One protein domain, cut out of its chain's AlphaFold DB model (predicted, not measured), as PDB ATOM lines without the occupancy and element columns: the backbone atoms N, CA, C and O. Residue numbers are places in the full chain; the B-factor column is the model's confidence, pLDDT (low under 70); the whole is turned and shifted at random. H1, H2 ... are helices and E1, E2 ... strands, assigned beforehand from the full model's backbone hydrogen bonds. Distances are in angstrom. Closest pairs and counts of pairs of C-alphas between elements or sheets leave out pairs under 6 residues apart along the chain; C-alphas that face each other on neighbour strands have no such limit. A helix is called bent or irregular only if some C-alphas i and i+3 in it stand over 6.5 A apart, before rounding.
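This is residues 73 to 211 of the 660 residues of the protein "CRISPR-associated protein" of Arachnia propionica (UniProt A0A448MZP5). What does the model look like? It is one antiparallel sheet folded over on itself, with strands E3 and E8 as one leaf facing E4, E5 and E6, and the long bent strand E7 as the hinge between them. The small hairpin E1 and E2 lies at one end, where Tyr 88 of E2 comes close to Tyr 141 of E5, their C-alphas 4.2 A apart, and the short helix H1 grazes the sheet toward the other end. What is it made of? The printed part has 139 residues with two named helices and eight named strands, in the order E1 E2 E3 H1 E4 E5 E6 E7 H2 E8; it is mostly strand, though under half of the residues are in named elements. The whole is compact, with a radius of gyration of the C-alphas of 14.8 A and spans of 43 by 38 by 25 A.

Which strands come first? E1, residues 81 to 83, and E2, residues 86 to 88, form an antiparallel hairpin with N 83 and O 86 2.9 A apart. How does the large sheet run? Its order is E3 (93 to 97), E8 (199 to 204), E7 (169 to 181), E4 (122 to 132), E5 (141 to 150), E6 (157 to 159), and it is strongly twisted; N and O pairs within hydrogen-bond range are, in that order, N 94 and O 202 at 2.9 A, N 179 and O 203 at 2.8 A, N 125 and O 176 at 2.8 A, N 130 and O 143 at 2.8 A, and N 149 and O 158 at 3.0 A. E4 E5 E6 is a meander, each strand the antiparallel neighbour of the one before, and with E7, the antiparallel neighbour of E4, it makes a Greek key. How do the leaves meet? Across this folded sheet, one sheet bent back on itself, the closest C-alphas of E3 and E5 are those of Ala 94 and Trp 144, 4.6 A apart. And the helices? H1, residues 110 to 116, only grazes the sheet with residues 113 to 116, and its O i to N i+4 pairs are within hydrogen-bond range; H2, residues 190 to 193, is too short for such a pair and only just not on the sheet, with 4 pairs of C-alphas within 10 A.

Where does the first strand begin? C-alpha 81 of E1 is at (0.687, 49.224, -12.990). Which strands are long? E5 spans 26.8 A, E4 26.7 A with a bend of 69 degrees at residue 125, and E7 23.2 A with a bend of 97 degrees at residue 177. Where does the last one end? E8 spans 15.7 A and ends with C-alpha 204 at (-2.751, 53.197, -30.396).

How far does it reach? The two C-alphas farthest apart are those of Asn 85 and Asn 153, at 45.8 A. Is it unbroken? The printed part has no cut; the link from E3 to H1, 12 residues, is long. Where is confidence low? Residue 101 and residues 134 to 138 have pLDDT under 70.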
ATOM      1  N   GLY A  73      -1.254  55.502 -26.021       94.88
ATOM      2  CA  GLY A  73      -1.736  54.194 -25.593       94.88
ATOM      3  C   GLY A  73      -2.879  54.343 -24.594       94.88
ATOM      4  O   GLY A  73      -3.846  55.062 -24.841       94.88
ATOM      5  N   ASP A  74      -2.741  53.703 -23.436       93.12
ATOM      6  CA  ASP A  74      -3.659  53.817 -22.298       93.12
ATOM      7  C   ASP A  74      -3.156  54.763 -21.195       93.12
ATOM      8  O   ASP A  74      -3.821  54.918 -20.169       93.12
ATOM      9  N   THR A  75      -1.993  55.402 -21.376       90.38
ATOM     10  CA  THR A  75      -1.301  56.142 -20.301       90.38
ATOM     11  C   THR A  75      -1.978  57.454 -19.900       90.38
ATOM     12  O   THR A  75      -1.706  57.959 -18.816       90.38
ATOM     13  N   LYS A  76      -2.884  57.994 -20.727       86.62
ATOM     14  CA  LYS A  76      -3.738  59.143 -20.366       86.62
ATOM     15  C   LYS A  76      -5.056  58.755 -19.694       86.62
ATOM     16  O   LYS A  76      -5.744  59.622 -19.172       86.62
ATOM     17  N   VAL A  77      -5.408  57.472 -19.717       87.12
ATOM     18  CA  VAL A  77      -6.682  56.961 -19.183       87.12
ATOM     19  C   VAL A  77      -6.463  56.164 -17.904       87.12
ATOM     20  O   VAL A  77      -7.327  56.105 -17.038       87.12
ATOM     21  N   THR A  78      -5.303  55.527 -17.776       84.69
ATOM     22  CA  THR A  78      -5.008  54.622 -16.671       84.69
ATOM     23  C   THR A  78      -3.596  54.848 -16.157       84.69
ATOM     24  O   THR A  78      -2.656  54.987 -16.944       84.69
ATOM     25  N   GLU A  79      -3.437  54.805 -14.837       85.75
ATOM     26  CA  GLU A  79      -2.129  54.897 -14.189       85.75
ATOM     27  C   GLU A  79      -1.222  53.703 -14.521       85.75
ATOM     28  O   GLU A  79      -1.667  52.653 -15.014       85.75
ATOM     29  N   ASP A  80       0.071  53.869 -14.243       86.81
ATOM     30  CA  ASP A  80       1.048  52.784 -14.289       86.81
ATOM     31  C   ASP A  80       0.644  51.625 -13.374       86.81
ATOM     32  O   ASP A  80       0.050  51.807 -12.310       86.81
ATOM     33  N   TYR A  81       0.991  50.406 -13.787       85.94
ATOM     34  CA  TYR A  81       0.687  49.224 -12.990       85.94
ATOM     35  C   TYR A  81       1.544  49.210 -11.717       85.94
ATOM     36  O   TYR A  81       2.762  49.408 -11.771       85.94
ATOM     37  N   ARG A  82       0.917  48.940 -10.569       86.56
ATOM     38  CA  ARG A  82       1.577  48.875  -9.261       86.56
ATOM     39  C   ARG A  82       1.359  47.506  -8.625       86.56
ATOM     40  O   ARG A  82       0.242  47.002  -8.593       86.56
ATOM     41  N   GLU A  83       2.430  46.925  -8.100       83.44
ATOM     42  CA  GLU A  83       2.408  45.693  -7.306       83.44
ATOM     43  C   GLU A  83       3.169  45.959  -6.002       83.44
ATOM     44  O   GLU A  83       4.398  46.052  -6.000       83.44
ATOM     45  N   HIS A  84       2.446  46.110  -4.888       84.12
ATOM     46  CA  HIS A  84       3.001  46.595  -3.617       84.12
ATOM     47  C   HIS A  84       3.750  47.934  -3.809       84.12
ATOM     48  O   HIS A  84       3.187  48.887  -4.340       84.12
ATOM     49  N   ASN A  85       5.033  47.997  -3.433       81.44
ATOM     50  CA  ASN A  85       5.895  49.173  -3.602       81.44
ATOM     51  C   ASN A  85       6.596  49.228  -4.976       81.44
ATOM     52  O   ASN A  85       7.468  50.071  -5.189       81.44
ATOM     53  N   LEU A  86       6.279  48.316  -5.900       82.38
ATOM     54  CA  LEU A  86       6.892  48.260  -7.227       82.38
ATOM     55  C   LEU A  86       5.995  48.926  -8.269       82.38
ATOM     56  O   LEU A  86       4.831  48.562  -8.422       82.38
ATOM     57  N   VAL A  87       6.570  49.855  -9.033       86.25
ATOM     58  CA  VAL A  87       5.922  50.495 -10.185       86.25
ATOM     59  C   VAL A  87       6.433  49.855 -11.473       86.25
ATOM     60  O   VAL A  87       7.639  49.653 -11.640       86.25
ATOM     61  N   TYR A  88       5.513  49.553 -12.386       88.25
ATOM     62  CA  TYR A  88       5.785  49.093 -13.742       88.25
ATOM     63  C   TYR A  88       5.299  50.162 -14.730       88.25
ATOM     64  O   TYR A  88       4.120  50.153 -15.095       88.25
ATOM     65  N   PRO A  89       6.195  51.058 -15.186       88.56
ATOM     66  CA  PRO A  89       5.863  52.044 -16.206       88.56
ATOM     67  C   PRO A  89       5.308  51.367 -17.456       88.56
ATOM     68  O   PRO A  89       5.868  50.361 -17.908       88.56
ATOM     69  N   LYS A  90       4.219  51.890 -18.016       89.75
ATOM     70  CA  LYS A  90       3.615  51.319 -19.227       89.75
ATOM     71  C   LYS A  90       4.263  51.857 -20.497       89.75
ATOM     72  O   LYS A  90       4.407  53.062 -20.687       89.75
ATOM     73  N   MET A  91       4.607  50.956 -21.417       90.94
ATOM     74  CA  MET A  91       4.974  51.344 -22.780       90.94
ATOM     75  C   MET A  91       3.758  51.910 -23.523       90.94
ATOM     76  O   MET A  91       2.736  51.238 -23.638       90.94
ATOM     77  N   ARG A  92       3.905  53.113 -24.093       94.31
ATOM     78  CA  ARG A  92       2.844  53.796 -24.862       94.31
ATOM     79  C   ARG A  92       2.502  53.111 -26.188       94.31
ATOM     80  O   ARG A  92       1.378  53.209 -26.656       94.31
ATOM     81  N   ALA A  93       3.462  52.417 -26.799       95.56
ATOM     82  CA  ALA A  93       3.210  51.566 -27.959       95.56
ATOM     83  C   ALA A  93       2.996  50.113 -27.532       95.56
ATOM     84  O   ALA A  93       3.765  49.580 -26.727       95.56
ATOM     85  N   ALA A  94       2.031  49.446 -28.160       96.25
ATOM     86  CA  ALA A  94       1.855  48.010 -28.013       96.25
ATOM     87  C   ALA A  94       2.967  47.264 -28.764       96.25
ATOM     88  O   ALA A  94       3.422  47.687 -29.830       96.25
ATOM     89  N   ALA A  95       3.419  46.144 -28.215       94.81
ATOM     90  CA  ALA A  95       4.320  45.214 -28.862       94.81
ATOM     91  C   ALA A  95       3.558  44.389 -29.907       94.81
ATOM     92  O   ALA A  95       2.556  43.741 -29.608       94.81
ATOM     93  N   LEU A  96       4.083  44.381 -31.130       93.38
ATOM     94  CA  LEU A  96       3.676  43.478 -32.198       93.38
ATOM     95  C   LEU A  96       4.877  42.609 -32.531       93.38
ATOM     96  O   LEU A  96       5.872  43.103 -33.054       93.38
ATOM     97  N   ARG A  97       4.819  41.318 -32.228       84.44
ATOM     98  CA  ARG A  97       5.945  40.430 -32.520       84.44
ATOM     99  C   ARG A  97       6.184  40.353 -34.025       84.44
ATOM    100  O   ARG A  97       5.253  40.165 -34.793       84.44
ATOM    101  N   GLY A  98       7.441  40.477 -34.440       76.31
ATOM    102  CA  GLY A  98       7.828  40.389 -35.851       76.31
ATOM    103  C   GLY A  98       8.575  39.105 -36.212       76.31
ATOM    104  O   GLY A  98       9.055  38.995 -37.332       76.31
ATOM    105  N   THR A  99       8.728  38.160 -35.273       71.44
ATOM    106  CA  THR A  99       9.429  36.878 -35.491       71.44
ATOM    107  C   THR A  99       8.787  35.743 -34.703       71.44
ATOM    108  O   THR A  99       8.114  35.997 -33.704       71.44
ATOM    109  N   SER A 100       9.072  34.491 -35.078       70.81
ATOM    110  CA  SER A 100       8.629  33.281 -34.365       70.81
ATOM    111  C   SER A 100       9.293  33.076 -32.997       70.81
ATOM    112  O   SER A 100       8.725  32.395 -32.143       70.81
ATOM    113  N   CYS A 101      10.421  33.735 -32.721       65.94
ATOM    114  CA  CYS A 101      11.096  33.695 -31.424       65.94
ATOM    115  C   CYS A 101      10.703  34.893 -30.542       65.94
ATOM    116  O   CYS A 101      10.625  36.024 -31.017       65.94
ATOM    117  N   GLY A 102      10.480  34.681 -29.248       72.31
ATOM    118  CA  GLY A 102      10.052  35.740 -28.333       72.31
ATOM    119  C   GLY A 102       9.265  35.183 -27.149       72.31
ATOM    120  O   GLY A 102       9.160  33.966 -27.023       72.31
ATOM    121  N   PRO A 103       8.742  36.063 -26.282       73.81
ATOM    122  CA  PRO A 103       8.038  35.647 -25.076       73.81
ATOM    123  C   PRO A 103       6.679  34.993 -25.394       73.81
ATOM    124  O   PRO A 103       6.321  34.019 -24.747       73.81
ATOM    125  N   ALA A 104       5.957  35.440 -26.429       84.88
ATOM    126  CA  ALA A 104       4.735  34.770 -26.894       84.88
ATOM    127  C   ALA A 104       5.005  33.721 -27.993       84.88
ATOM    128  O   ALA A 104       6.089  33.697 -28.576       84.88
ATOM    129  N   LYS A 105       4.020  32.873 -28.321       88.31
ATOM    130  CA  LYS A 105       4.053  31.909 -29.438       88.31
ATOM    131  C   LYS A 105       3.272  32.465 -30.631       88.31
ATOM    132  O   LYS A 105       2.144  32.911 -30.469       88.31
ATOM    133  N   LEU A 106       3.885  32.469 -31.816       90.38
ATOM    134  CA  LEU A 106       3.204  32.842 -33.062       90.38
ATOM    135  C   LEU A 106       2.327  31.656 -33.483       90.38
ATOM    136  O   LEU A 106       2.844  30.539 -33.559       90.38
ATOM    137  N   VAL A 107       1.030  31.881 -33.703       92.44
ATOM    138  CA  VAL A 107       0.070  30.808 -34.041       92.44
ATOM    139  C   VAL A 107      -0.397  30.830 -35.499       92.44
ATOM    140  O   VAL A 107      -1.037  29.885 -35.947       92.44
ATOM    141  N   VAL A 108      -0.014  31.855 -36.263       90.88
ATOM    142  CA  VAL A 108      -0.240  31.941 -37.713       90.88
ATOM    143  C   VAL A 108       1.076  31.838 -38.492       90.88
ATOM    144  O   VAL A 108       2.131  32.181 -37.957       90.88
ATOM    145  N   PRO A 109       1.052  31.419 -39.767       90.56
ATOM    146  CA  PRO A 109       2.215  31.531 -40.643       90.56
ATOM    147  C   PRO A 109       2.766  32.967 -40.707       90.56
ATOM    148  O   PRO A 109       2.007  33.939 -40.694       90.56
ATOM    149  N   GLN A 110       4.094  33.110 -40.779       87.62
ATOM    150  CA  GLN A 110       4.769  34.417 -40.766       87.62
ATOM    151  C   GLN A 110       4.326  35.315 -41.937       87.62
ATOM    152  O   GLN A 110       4.107  36.509 -41.750       87.62
ATOM    153  N   ASP A 111       4.115  34.742 -43.121       88.88
ATOM    154  CA  ASP A 111       3.630  35.450 -44.308       88.88
ATOM    155  C   ASP A 111       2.205  36.002 -44.115       88.88
ATOM    156  O   ASP A 111       1.883  37.087 -44.604       88.88
ATOM    157  N   ARG A 112       1.354  35.293 -43.356       91.50
ATOM    158  CA  ARG A 112       0.011  35.773 -43.003       91.50
ATOM    159  C   ARG A 112       0.094  36.988 -42.083       91.50
ATOM    160  O   ARG A 112      -0.601  37.970 -42.328       91.50
ATOM    161  N   LEU A 113       0.967  36.957 -41.077       90.56
ATOM    162  CA  LEU A 113       1.225  38.110 -40.210       90.56
ATOM    163  C   LEU A 113       1.748  39.319 -41.003       90.56
ATOM    164  O   LEU A 113       1.322  40.450 -40.767       90.56
ATOM    165  N   ASP A 114       2.647  39.094 -41.959       89.25
ATOM    166  CA  ASP A 114       3.211  40.167 -42.780       89.25
ATOM    167  C   ASP A 114       2.168  40.837 -43.686       89.25
ATOM    168  O   ASP A 114       2.212  42.058 -43.850       89.25
ATOM    169  N   ARG A 115       1.178  40.081 -44.184       91.50
ATOM    170  CA  ARG A 115       0.018  40.624 -44.918       91.50
ATOM    171  C   ARG A 115      -0.984  41.357 -44.023       91.50
ATOM    172  O   ARG A 115      -1.545  42.368 -44.441       91.50
ATOM    173  N   LEU A 116      -1.216  40.861 -42.808       93.62
ATOM    174  CA  LEU A 116      -2.164  41.467 -41.866       93.62
ATOM    175  C   LEU A 116      -1.635  42.778 -41.272       93.62
ATOM    176  O   LEU A 116      -2.405  43.714 -41.075       93.62
ATOM    177  N   ALA A 117      -0.326  42.862 -41.024       94.31
ATOM    178  CA  ALA A 117       0.298  43.996 -40.351       94.31
ATOM    179  C   ALA A 117       1.504  44.585 -41.115       94.31
ATOM    180  O   ALA A 117       2.623  44.586 -40.579       94.31
ATOM    181  N   PRO A 118       1.339  45.093 -42.351       94.69
ATOM    182  CA  PRO A 118       2.369  45.870 -43.027       94.69
ATOM    183  C   PRO A 118       2.587  47.222 -42.336       94.69
ATOM    184  O   PRO A 118       1.709  47.761 -41.666       94.69
ATOM    185  N   HIS A 119       3.785  47.786 -42.491       96.12
ATOM    186  CA  HIS A 119       4.130  49.082 -41.903       96.12
ATOM    187  C   HIS A 119       3.199  50.202 -42.389       96.12
ATOM    188  O   HIS A 119       2.892  50.276 -43.573       96.12
ATOM    189  N   GLY A 120       2.789  51.088 -41.481       96.50
ATOM    190  CA  GLY A 120       1.918  52.228 -41.763       96.50
ATOM    191  C   GLY A 120       0.431  51.880 -41.833       96.50
ATOM    192  O   GLY A 120      -0.395  52.791 -41.814       96.50
ATOM    193  N   LYS A 121       0.071  50.589 -41.869       96.69
ATOM    194  CA  LYS A 121      -1.321  50.141 -41.963       96.69
ATOM    195  C   LYS A 121      -2.080  50.408 -40.666       96.69
ATOM    196  O   LYS A 121      -1.561  50.145 -39.578       96.69
ATOM    197  N   LYS A 122      -3.308  50.909 -40.809       97.50
ATOM    198  CA  LYS A 122      -4.303  50.987 -39.737       97.50
ATOM    199  C   LYS A 122      -4.903  49.597 -39.528       97.50
ATOM    200  O   LYS A 122      -5.338  48.987 -40.494       97.50
ATOM    201  N   ILE A 123      -4.923  49.113 -38.296       97.44
ATOM    202  CA  ILE A 123      -5.507  47.820 -37.927       97.44
ATOM    203  C   ILE A 123      -6.437  47.991 -36.727       97.44
ATOM    204  O   ILE A 123      -6.295  48.950 -35.965       97.44
ATOM    205  N   VAL A 124      -7.347  47.037 -36.552       98.00
ATOM    206  CA  VAL A 124      -8.094  46.828 -35.309       98.00
ATOM    207  C   VAL A 124      -7.549  45.556 -34.662       98.00
ATOM    208  O   VAL A 124      -7.335  44.554 -35.348       98.00
ATOM    209  N   CYS A 125      -7.230  45.606 -33.374       97.50
ATOM    210  CA  CYS A 125      -6.585  44.505 -32.675       97.50
ATOM    211  C   CYS A 125      -7.043  44.363 -31.226       97.50
ATOM    212  O   CYS A 125      -7.428  45.336 -30.578       97.50
ATOM    213  N   ASP A 126      -6.899  43.143 -30.718       97.88
ATOM    214  CA  ASP A 126      -7.038  42.853 -29.294       97.88
ATOM    215  C   ASP A 126      -5.642  42.726 -28.687       97.88
ATOM    216  O   ASP A 126      -4.684  42.284 -29.341       97.88
ATOM    217  N   MET A 127      -5.501  43.139 -27.433       96.94
ATOM    218  CA  MET A 127      -4.219  43.181 -26.748       96.94
ATOM    219  C   MET A 127      -4.336  42.847 -25.266       96.94
ATOM    220  O   MET A 127      -5.323  43.141 -24.600       96.94
ATOM    221  N   THR A 128      -3.265  42.267 -24.737       96.50
ATOM    222  CA  THR A 128      -3.161  41.866 -23.331       96.50
ATOM    223  C   THR A 128      -1.996  42.590 -22.671       96.50
ATOM    224  O   THR A 128      -0.900  42.649 -23.231       96.50
ATOM    225  N   LEU A 129      -2.212  43.131 -21.473       95.31
ATOM    226  CA  LEU A 129      -1.182  43.813 -20.696       95.31
ATOM    227  C   LEU A 129      -0.305  42.792 -19.966       95.31
ATOM    228  O   LEU A 129      -0.772  42.089 -19.066       95.31
ATOM    229  N   CYS A 130       0.972  42.755 -20.333       93.75
ATOM    230  CA  CYS A 130       1.987  41.845 -19.816       93.75
ATOM    231  C   CYS A 130       3.007  42.582 -18.936       93.75
ATOM    232  O   CYS A 130       3.312  43.754 -19.170       93.75
ATOM    233  N   LEU A 131       3.604  41.882 -17.966       90.50
ATOM    234  CA  LEU A 131       4.676  42.420 -17.118       90.50
ATOM    235  C   LEU A 131       6.056  41.902 -17.544       90.50
ATOM    236  O   LEU A 131       6.250  40.705 -17.760       90.50
ATOM    237  N   HIS A 132       7.045  42.796 -17.618       86.44
ATOM    238  CA  HIS A 132       8.454  42.456 -17.828       86.44
ATOM    239  C   HIS A 132       9.282  42.684 -16.555       86.44
ATOM    240  O   HIS A 132       9.066  43.643 -15.818       86.44
ATOM    241  N   GLY A 133      10.271  41.815 -16.309       77.94
ATOM    242  CA  GLY A 133      11.248  41.985 -15.222       77.94
ATOM    243  C   GLY A 133      10.782  41.573 -13.821       77.94
ATOM    244  O   GLY A 133      11.464  41.862 -12.831       77.94
ATOM    245  N   ARG A 134       9.661  40.849 -13.721       68.94
ATOM    246  CA  ARG A 134       9.221  40.193 -12.480       68.94
ATOM    247  C   ARG A 134      10.288  39.155 -12.077       68.94
ATOM    248  O   ARG A 134      10.567  38.239 -12.842       68.94
ATOM    249  N   GLY A 135      10.970  39.361 -10.941       63.28
ATOM    250  CA  GLY A 135      12.111  38.533 -10.489       63.28
ATOM    251  C   GLY A 135      13.479  39.239 -10.375       63.28
ATOM    252  O   GLY A 135      14.467  38.608 -10.011       63.28
ATOM    253  N   GLY A 136      13.562  40.549 -10.654       58.16
ATOM    254  CA  GLY A 136      14.641  41.421 -10.148       58.16
ATOM    255  C   GLY A 136      15.955  41.489 -10.943       58.16
ATOM    256  O   GLY A 136      16.874  42.177 -10.507       58.16
ATOM    257  N   LYS A 137      16.068  40.829 -12.104       57.06
ATOM    258  CA  LYS A 137      17.304  40.827 -12.923       57.06
ATOM    259  C   LYS A 137      17.276  41.751 -14.152       57.06
ATOM    260  O   LYS A 137      18.308  41.913 -14.802       57.06
ATOM    261  N   SER A 138      16.133  42.349 -14.489       64.38
ATOM    262  CA  SER A 138      15.972  43.245 -15.645       64.38
ATOM    263  C   SER A 138      15.119  44.470 -15.305       64.38
ATOM    264  O   SER A 138      14.532  44.545 -14.226       64.38
ATOM    265  N   ALA A 139      15.083  45.451 -16.215       70.50
ATOM    266  CA  ALA A 139      14.219  46.623 -16.085       70.50
ATOM    267  C   ALA A 139      12.754  46.193 -15.904       70.50
ATOM    268  O   ALA A 139      12.316  45.237 -16.542       70.50
ATOM    269  N   ARG A 140      12.008  46.885 -15.041       84.56
ATOM    270  CA  ARG A 140      10.585  46.616 -14.802       84.56
ATOM    271  C   ARG A 140       9.747  47.570 -15.636       84.56
ATOM    272  O   ARG A 140       9.946  48.776 -15.550       84.56
ATOM    273  N   TYR A 141       8.843  47.030 -16.439       87.88
ATOM    274  CA  TYR A 141       7.853  47.799 -17.189       87.88
ATOM    275  C   TYR A 141       6.679  46.896 -17.572       87.88
ATOM    276  O   TYR A 141       6.816  45.669 -17.622       87.88
ATOM    277  N   ALA A 142       5.533  47.506 -17.836       91.88
ATOM    278  CA  ALA A 142       4.355  46.844 -18.370       91.88
ATOM    279  C   ALA A 142       4.216  47.171 -19.863       91.88
ATOM    280  O   ALA A 142       4.617  48.242 -20.326       91.88
ATOM    281  N   TYR A 143       3.697  46.231 -20.644       93.25
ATOM    282  CA  TYR A 143       3.540  46.412 -22.082       93.25
ATOM    283  C   TYR A 143       2.314  45.688 -22.612       93.25
ATOM    284  O   TYR A 143       2.062  44.535 -22.270       93.25
ATOM    285  N   TRP A 144       1.573  46.365 -23.479       96.06
ATOM    286  CA  TRP A 144       0.505  45.745 -24.246       96.06
ATOM    287  C   TRP A 144       1.111  44.852 -25.319       96.06
ATOM    288  O   TRP A 144       1.974  45.295 -26.070       96.06
ATOM    289  N   LEU A 145       0.686  43.599 -25.389       96.06
ATOM    290  CA  LEU A 145       1.043  42.673 -26.453       96.06
ATOM    291  C   LEU A 145      -0.191  42.435 -27.318       96.06
ATOM    292  O   LEU A 145      -1.213  41.985 -26.808       96.06
ATOM    293  N   VAL A 146      -0.078  42.706 -28.617       96.75
ATOM    294  CA  VAL A 146      -1.126  42.368 -29.590       96.75
ATOM    295  C   VAL A 146      -1.315  40.851 -29.600       96.75
ATOM    296  O   VAL A 146      -0.340  40.122 -29.785       96.75
ATOM    297  N   THR A 147      -2.544  40.380 -29.400       95.94
ATOM    298  CA  THR A 147      -2.904  38.951 -29.405       95.94
ATOM    299  C   THR A 147      -3.720  38.584 -30.635       95.94
ATOM    300  O   THR A 147      -3.442  37.550 -31.244       95.94
ATOM    301  N   HIS A 148      -4.639  39.458 -31.056       97.19
ATOM    302  CA  HIS A 148      -5.492  39.260 -32.228       97.19
ATOM    303  C   HIS A 148      -5.407  40.447 -33.184       97.19
ATOM    304  O   HIS A 148      -5.194  41.580 -32.760       97.19
ATOM    305  N   ILE A 149      -5.593  40.193 -34.477       97.50
ATOM    306  CA  ILE A 149      -5.818  41.232 -35.489       97.50
ATOM    307  C   ILE A 149      -7.149  40.925 -36.158       97.50
ATOM    308  O   ILE A 149      -7.369  39.796 -36.593       97.50
ATOM    309  N   HIS A 150      -8.031  41.914 -36.219       96.81
ATOM    310  CA  HIS A 150      -9.347  41.760 -36.820       96.81
ATOM    311  C   HIS A 150      -9.211  41.763 -38.340       96.81
ATOM    312  O   HIS A 150      -8.485  42.578 -38.916       96.81
ATOM    313  N   ASP A 151      -9.881  40.819 -38.987       93.00
ATOM    314  CA  ASP A 151      -9.960  40.753 -40.439       93.00
ATOM    315  C   ASP A 151     -10.742  41.957 -40.982       93.00
ATOM    316  O   ASP A 151     -11.835  42.258 -40.513       93.00
ATOM    317  N   GLU A 152     -10.200  42.652 -41.982       88.56
ATOM    318  CA  GLU A 152     -10.801  43.897 -42.483       88.56
ATOM    319  C   GLU A 152     -12.150  43.687 -43.180       88.56
ATOM    320  O   GLU A 152     -12.963  44.606 -43.205       88.56
ATOM    321  N   ASN A 153     -12.392  42.498 -43.740       89.00
ATOM    322  CA  ASN A 153     -13.616  42.217 -44.489       89.00
ATOM    323  C   ASN A 153     -14.728  41.699 -43.578       89.00
ATOM    324  O   ASN A 153     -15.896  42.022 -43.771       89.00
ATOM    325  N   THR A 154     -14.369  40.860 -42.607       91.06
ATOM    326  CA  THR A 154     -15.331  40.152 -41.749       91.06
ATOM    327  C   THR A 154     -15.449  40.741 -40.345       91.06
ATOM    328  O   THR A 154     -16.388  40.408 -39.625       91.06
ATOM    329  N   GLY A 155     -14.493  41.578 -39.927       89.38
ATOM    330  CA  GLY A 155     -14.392  42.115 -38.568       89.38
ATOM    331  C   GLY A 155     -14.065  41.062 -37.504       89.38
ATOM    332  O   GLY A 155     -14.055  41.381 -36.321       89.38
ATOM    333  N   GLN A 156     -13.823  39.806 -37.892       93.31
ATOM    334  CA  GLN A 156     -13.591  38.722 -36.943       93.31
ATOM    335  C   GLN A 156     -12.143  38.741 -36.427       93.31
ATOM    336  O   GLN A 156     -11.215  38.917 -37.227       93.31
ATOM    337  N   PRO A 157     -11.915  38.524 -35.118       95.81
ATOM    338  CA  PRO A 157     -10.575  38.490 -34.548       95.81
ATOM    339  C   PRO A 157      -9.820  37.232 -34.995       95.81
ATOM    340  O   PRO A 157     -10.262  36.101 -34.793       95.81
ATOM    341  N   ILE A 158      -8.637  37.415 -35.582       96.38
ATOM    342  CA  ILE A 158      -7.712  36.328 -35.916       96.38
ATOM    343  C   ILE A 158      -6.669  36.239 -34.799       96.38
ATOM    344  O   ILE A 158      -5.895  37.181 -34.628       96.38
ATOM    345  N   GLU A 159      -6.601  35.119 -34.064       96.19
ATOM    346  CA  GLU A 159      -5.539  34.878 -33.068       96.19
ATOM    347  C   GLU A 159      -4.179  34.862 -33.782       96.19
ATOM    348  O   GLU A 159      -3.932  34.036 -34.659       96.19
ATOM    349  N   ILE A 160      -3.291  35.790 -33.424       94.44
ATOM    350  CA  ILE A 160      -1.941  35.905 -33.989       94.44
ATOM    351  C   ILE A 160      -0.902  35.385 -32.998       94.44
ATOM    352  O   ILE A 160       0.048  34.694 -33.387       94.44
ATOM    353  N   PHE A 161      -1.078  35.695 -31.712       93.38
ATOM    354  CA  PHE A 161      -0.121  35.354 -30.668       93.38
ATOM    355  C   PHE A 161      -0.789  34.757 -29.441       93.38
ATOM    356  O   PHE A 161      -1.659  35.373 -28.831       93.38
ATOM    357  N   ARG A 162      -0.267  33.605 -29.012       92.88
ATOM    358  CA  ARG A 162      -0.637  32.965 -27.751       92.88
ATOM    359  C   ARG A 162       0.402  33.255 -26.681       92.88
ATOM    360  O   ARG A 162       1.595  33.032 -26.899       92.88
ATOM    361  N   ILE A 163      -0.044  33.744 -25.531       91.94
ATOM    362  CA  ILE A 163       0.813  34.097 -24.394       91.94
ATOM    363  C   ILE A 163       1.023  32.845 -23.527       91.94
ATOM    364  O   ILE A 163       0.039  32.268 -23.078       91.94
ATOM    365  N   PRO A 164       2.270  32.389 -23.302       88.88
ATOM    366  CA  PRO A 164       2.553  31.305 -22.368       88.88
ATOM    367  C   PRO A 164       2.209  31.677 -20.926       88.88
ATOM    368  O   PRO A 164       2.391  32.823 -20.521       88.88
ATOM    369  N   GLU A 165       1.844  30.678 -20.122       86.69
ATOM    370  CA  GLU A 165       1.529  30.828 -18.688       86.69
ATOM    371  C   GLU A 165       2.686  31.408 -17.857       86.69
ATOM    372  O   GLU A 165       2.478  31.982 -16.793       86.69
ATOM    373  N   SER A 166       3.924  31.303 -18.352       85.75
ATOM    374  CA  SER A 166       5.104  31.879 -17.702       85.75
ATOM    375  C   SER A 166       5.142  33.412 -17.725       85.75
ATOM    376  O   SER A 166       5.956  34.014 -17.023       85.75
ATOM    377  N   ILE A 167       4.287  34.063 -18.520       87.62
ATOM    378  CA  ILE A 167       4.178  35.519 -18.593       87.62
ATOM    379  C   ILE A 167       3.000  35.972 -17.750       87.62
ATOM    380  O   ILE A 167       1.863  35.574 -17.971       87.62
ATOM    381  N   THR A 168       3.265  36.880 -16.815       89.62
ATOM    382  CA  THR A 168       2.196  37.506 -16.036       89.62
ATOM    383  C   THR A 168       1.404  38.479 -16.907       89.62
ATOM    384  O   THR A 168       1.966  39.459 -17.407       89.62
ATOM    385  N   THR A 169       0.106  38.218 -17.042       92.06
ATOM    386  CA  THR A 169      -0.887  39.087 -17.682       92.06
ATOM    387  C   THR A 169      -1.772  39.745 -16.624       92.06
ATOM    388  O   THR A 169      -1.880  39.251 -15.504       92.06
ATOM    389  N   THR A 170      -2.357  40.902 -16.941       90.06
ATOM    390  CA  THR A 170      -3.103  41.704 -15.946       90.06
ATOM    391  C   THR A 170      -4.404  42.311 -16.464       90.06
ATOM    392  O   THR A 170      -5.350  42.445 -15.695       90.06
ATOM    393  N   LYS A 171      -4.468  42.706 -17.741       93.06
ATOM    394  CA  LYS A 171      -5.631  43.360 -18.360       93.06
ATOM    395  C   LYS A 171      -5.763  42.961 -19.827       93.06
ATOM    396  O   LYS A 171      -4.778  42.541 -20.435       93.06
ATOM    397  N   HIS A 172      -6.950  43.176 -20.382       94.56
ATOM    398  CA  HIS A 172      -7.279  42.950 -21.786       94.56
ATOM    399  C   HIS A 172      -7.960  44.191 -22.370       94.56
ATOM    400  O   HIS A 172      -8.660  44.904 -21.651       94.56
ATOM    401  N   LEU A 173      -7.713  44.457 -23.650       96.00
ATOM    402  CA  LEU A 173      -8.424  45.445 -24.454       96.00
ATOM    403  C   LEU A 173      -8.790  44.801 -25.785       96.00
ATOM    404  O   LEU A 173      -7.915  44.234 -26.441       96.00
ATOM    405  N   ASP A 174     -10.043  44.964 -26.189       95.94
ATOM    406  CA  ASP A 174     -10.583  44.402 -27.422       95.94
ATOM    407  C   ASP A 174     -10.961  45.523 -28.399       95.94
ATOM    408  O   ASP A 174     -11.353  46.618 -27.988       95.94
ATOM    409  N   GLY A 175     -10.834  45.265 -29.700       95.12
ATOM    410  CA  GLY A 175     -11.276  46.188 -30.749       95.12
ATOM    411  C   GLY A 175     -10.499  47.510 -30.807       95.12
ATOM    412  O   GLY A 175     -11.026  48.532 -31.254       95.12
ATOM    413  N   VAL A 176      -9.238  47.527 -30.372       96.75
ATOM    414  CA  VAL A 176      -8.416  48.742 -30.338       96.75
ATOM    415  C   VAL A 176      -7.909  49.077 -31.735       96.75
ATOM    416  O   VAL A 176      -7.252  48.277 -32.396       96.75
ATOM    417  N   THR A 177      -8.153  50.306 -32.177       96.94
ATOM    418  CA  THR A 177      -7.596  50.815 -33.433       96.94
ATOM    419  C   THR A 177      -6.163  51.313 -33.239       96.94
ATOM    420  O   THR A 177      -5.885  52.092 -32.326       96.94
ATOM    421  N   GLY A 178      -5.256  50.943 -34.143       97.19
ATOM    422  CA  GLY A 178      -3.884  51.441 -34.128       97.19
ATOM    423  C   GLY A 178      -3.158  51.359 -35.469       97.19
ATOM    424  O   GLY A 178      -3.676  50.830 -36.447       97.19
ATOM    425  N   TYR A 179      -1.938  51.893 -35.519       98.31
ATOM    426  CA  TYR A 179      -1.076  51.911 -36.705       98.31
ATOM    427  C   TYR A 179       0.180  51.070 -36.507       98.31
ATOM    428  O   TYR A 179       0.892  51.208 -35.512       98.31
ATOM    429  N   VAL A 180       0.494  50.220 -37.481       97.94
ATOM    430  CA  VAL A 180       1.650  49.322 -37.405       97.94
ATOM    431  C   VAL A 180       2.962  50.066 -37.681       97.94
ATOM    432  O   VAL A 180       3.196  50.615 -38.758       97.94
ATOM    433  N   CYS A 181       3.901  49.997 -36.744       96.81
ATOM    434  CA  CYS A 181       5.246  50.546 -36.863       96.81
ATOM    435  C   CYS A 181       6.287  49.419 -36.919       96.81
ATOM    436  O   CYS A 181       6.591  48.801 -35.898       96.81
ATOM    437  N   ARG A 182       6.877  49.181 -38.101       94.94
ATOM    438  CA  ARG A 182       7.976  48.228 -38.295       94.94
ATOM    439  C   ARG A 182       9.280  48.967 -38.549       94.94
ATOM    440  O   ARG A 182       9.418  49.679 -39.540       94.94
ATOM    441  N   THR A 183      10.252  48.743 -37.680       92.44
ATOM    442  CA  THR A 183      11.608  49.281 -37.822       92.44
ATOM    443  C   THR A 183      12.479  48.445 -38.759       92.44
ATOM    444  O   THR A 183      13.400  49.002 -39.354       92.44
ATOM    445  N   ALA A 184      12.188  47.150 -38.941       91.81
ATOM    446  CA  ALA A 184      12.765  46.334 -40.011       91.81
ATOM    447  C   ALA A 184      12.286  46.806 -41.392       91.81
ATOM    448  O   ALA A 184      11.115  47.171 -41.567       91.81
ATOM    449  N   ALA A 185      13.195  46.814 -42.370       91.19
ATOM    450  CA  ALA A 185      12.875  47.155 -43.753       91.19
ATOM    451  C   ALA A 185      11.975  46.075 -44.402       91.19
ATOM    452  O   ALA A 185      11.758  45.013 -43.809       91.19
ATOM    453  N   PRO A 186      11.385  46.323 -45.587       87.69
ATOM    454  CA  PRO A 186      10.636  45.295 -46.308       87.69
ATOM    455  C   PRO A 186      11.459  44.010 -46.480       87.69
ATOM    456  O   PRO A 186      12.650  44.072 -46.775       87.69
ATOM    457  N   ASN A 187      10.814  42.854 -46.300       84.44
ATOM    458  CA  ASN A 187      11.425  41.522 -46.419       84.44
ATOM    459  C   ASN A 187      12.571  41.235 -45.427       84.44
ATOM    460  O   ASN A 187      13.375  40.338 -45.666       84.44
ATOM    461  N   GLN A 188      12.655  41.982 -44.322       87.31
ATOM    462  CA  GLN A 188      13.620  41.745 -43.248       87.31
ATOM    463  C   GLN A 188      12.920  41.416 -41.934       87.31
ATOM    464  O   GLN A 188      11.822  41.895 -41.641       87.31
ATOM    465  N   SER A 189      13.608  40.635 -41.109       86.00
ATOM    466  CA  SER A 189      13.205  40.309 -39.752       86.00
ATOM    467  C   SER A 189      13.769  41.328 -38.754       86.00
ATOM    468  O   SER A 189      14.912  41.770 -38.889       86.00
ATOM    469  N   PRO A 190      13.048  41.661 -37.669       87.00
ATOM    470  CA  PRO A 190      13.595  42.437 -36.553       87.00
ATOM    471  C   PRO A 190      14.942  41.913 -36.022       87.00
ATOM    472  O   PRO A 190      15.775  42.707 -35.579       87.00
ATOM    473  N   ARG A 191      15.176  40.594 -36.091       87.88
ATOM    474  CA  ARG A 191      16.431  39.954 -35.655       87.88
ATOM    475  C   ARG A 191      17.623  40.276 -36.546       87.88
ATOM    476  O   ARG A 191      18.752  40.263 -36.055       87.88
ATOM    477  N   ASP A 192      17.369  40.605 -37.806       86.56
ATOM    478  CA  ASP A 192      18.400  41.002 -38.759       86.56
ATOM    479  C   ASP A 192      18.996  42.363 -38.380       86.56
ATOM    480  O   ASP A 192      20.195  42.588 -38.527       86.56
ATOM    481  N   LEU A 193      18.174  43.253 -37.808       84.94
ATOM    482  CA  LEU A 193      18.635  44.534 -37.269       84.94
ATOM    483  C   LEU A 193      19.442  44.360 -35.982       84.94
ATOM    484  O   LEU A 193      20.466  45.013 -35.780       84.94
ATOM    485  N   PHE A 194      18.950  43.517 -35.073       82.50
ATOM    486  CA  PHE A 194      19.624  43.219 -33.817       82.50
ATOM    487  C   PHE A 194      19.246  41.814 -33.333       82.50
ATOM    488  O   PHE A 194      18.059  41.566 -33.126       82.50
ATOM    489  N   PRO A 195      20.204  40.918 -33.021       84.06
ATOM    490  CA  PRO A 195      19.905  39.505 -32.748       84.06
ATOM    491  C   PRO A 195      18.872  39.240 -31.642       84.06
ATOM    492  O   PRO A 195      18.188  38.218 -31.656       84.06
ATOM    493  N   ARG A 196      18.753  40.147 -30.661       84.62
ATOM    494  CA  ARG A 196      17.790  40.029 -29.550       84.62
ATOM    495  C   ARG A 196      16.455  40.735 -29.799       84.62
ATOM    496  O   ARG A 196      15.542  40.581 -28.991       84.62
ATOM    497  N   LYS A 197      16.324  41.519 -30.872       87.25
ATOM    498  CA  LYS A 197      15.085  42.233 -31.192       87.25
ATOM    499  C   LYS A 197      14.076  41.245 -31.772       87.25
ATOM    500  O   LYS A 197      14.364  40.540 -32.729       87.25
ATOM    501  N   HIS A 198      12.904  41.189 -31.156       87.88
ATOM    502  CA  HIS A 198      11.818  40.276 -31.519       87.88
ATOM    503  C   HIS A 198      10.520  41.020 -31.850       87.88
ATOM    504  O   HIS A 198       9.719  40.514 -32.636       87.88
ATOM    505  N   ASP A 199      10.357  42.234 -31.321       89.94
ATOM    506  CA  ASP A 199       9.130  43.005 -31.465       89.94
ATOM    507  C   ASP A 199       9.290  44.230 -32.364       89.94
ATOM    508  O   ASP A 199      10.298  44.952 -32.341       89.94
ATOM    509  N   GLU A 200       8.219  44.478 -33.097       94.00
ATOM    510  CA  GLU A 200       7.803  45.741 -33.686       94.00
ATOM    511  C   GLU A 200       6.680  46.350 -32.830       94.00
ATOM    512  O   GLU A 200       6.513  45.982 -31.657       94.00
ATOM    513  N   ARG A 201       5.969  47.356 -33.350       95.94
ATOM    514  CA  ARG A 201       5.039  48.156 -32.547       95.94
ATOM    515  C   ARG A 201       3.698  48.394 -33.235       95.94
ATOM    516  O   ARG A 201       3.631  48.442 -34.459       95.94
ATOM    517  N   VAL A 202       2.660  48.600 -32.431       98.00
ATOM    518  CA  VAL A 202       1.378  49.187 -32.842       98.00
ATOM    519  C   VAL A 202       1.151  50.448 -32.019       98.00
ATOM    520  O   VAL A 202       1.276  50.438 -30.795       98.00
ATOM    521  N   PHE A 203       0.891  51.552 -32.708       98.19
ATOM    522  CA  PHE A 203       0.628  52.854 -32.110       98.19
ATOM    523  C   PHE A 203      -0.872  53.000 -31.949       98.19
ATOM    524  O   PHE A 203      -1.593  52.929 -32.939       98.19
ATOM    525  N   PHE A 204      -1.334  53.167 -30.721       98.00
ATOM    526  CA  PHE A 204      -2.751  53.197 -30.396       98.00
ATOM    527  C   PHE A 204      -3.004  54.270 -29.344       98.00
ATOM    528  O   PHE A 204      -2.077  54.710 -28.664       98.00
ATOM    529  N   ASP A 205      -4.247  54.711 -29.235       96.75
ATOM    530  CA  ASP A 205      -4.672  55.668 -28.225       96.75
ATOM    531  C   ASP A 205      -6.120  55.352 -27.858       96.75
ATOM    532  O   ASP A 205      -6.960  55.234 -28.749       96.75
ATOM    533  N   ILE A 206      -6.387  55.159 -26.567       96.19
ATOM    534  CA  ILE A 206      -7.740  54.903 -26.051       96.19
ATOM    535  C   ILE A 206      -8.300  56.102 -25.279       96.19
ATOM    536  O   ILE A 206      -9.303  55.975 -24.577       96.19
ATOM    537  N   SER A 207      -7.646  57.263 -25.366       93.00
ATOM    538  CA  SER A 207      -8.134  58.493 -24.746       93.00
ATOM    539  C   SER A 207      -9.489  58.879 -25.350       93.00
ATOM    540  O   SER A 207      -9.655  58.769 -26.566       93.00
ATOM    541  N   PRO A 208     -10.443  59.406 -24.557       89.94
ATOM    542  CA  PRO A 208     -11.777  59.765 -25.052       89.94
ATOM    543  C   PRO A 208     -11.772  60.747 -26.232       89.94
ATOM    544  O   PRO A 208     -12.623  60.674 -27.111       89.94
ATOM    545  N   HIS A 209     -10.792  61.653 -26.266       89.50
ATOM    546  CA  HIS A 209     -10.623  62.650 -27.329       89.50
ATOM    547  C   HIS A 209      -9.739  62.166 -28.492       89.50
ATOM    548  O   HIS A 209      -9.486  62.918 -29.430       89.50
ATOM    549  N   GLY A 210      -9.264  60.919 -28.436       92.44
ATOM    550  CA  GLY A 210      -8.335  60.348 -29.403       92.44
ATOM    551  C   GLY A 210      -6.914  60.935 -29.337       92.44
ATOM    552  O   GLY A 210      -6.561  61.636 -28.384       92.44
ATOM    553  N   PRO A 211      -6.080  60.630 -30.351       95.69
ATOM    554  CA  PRO A 211      -4.699  61.099 -30.435       95.69
ATOM    555  C   PRO A 211      -4.595  62.629 -30.473       95.69
ATOM    556  O   PRO A 211      -5.249  63.286 -31.288       95.69
TER     557      PRO A 211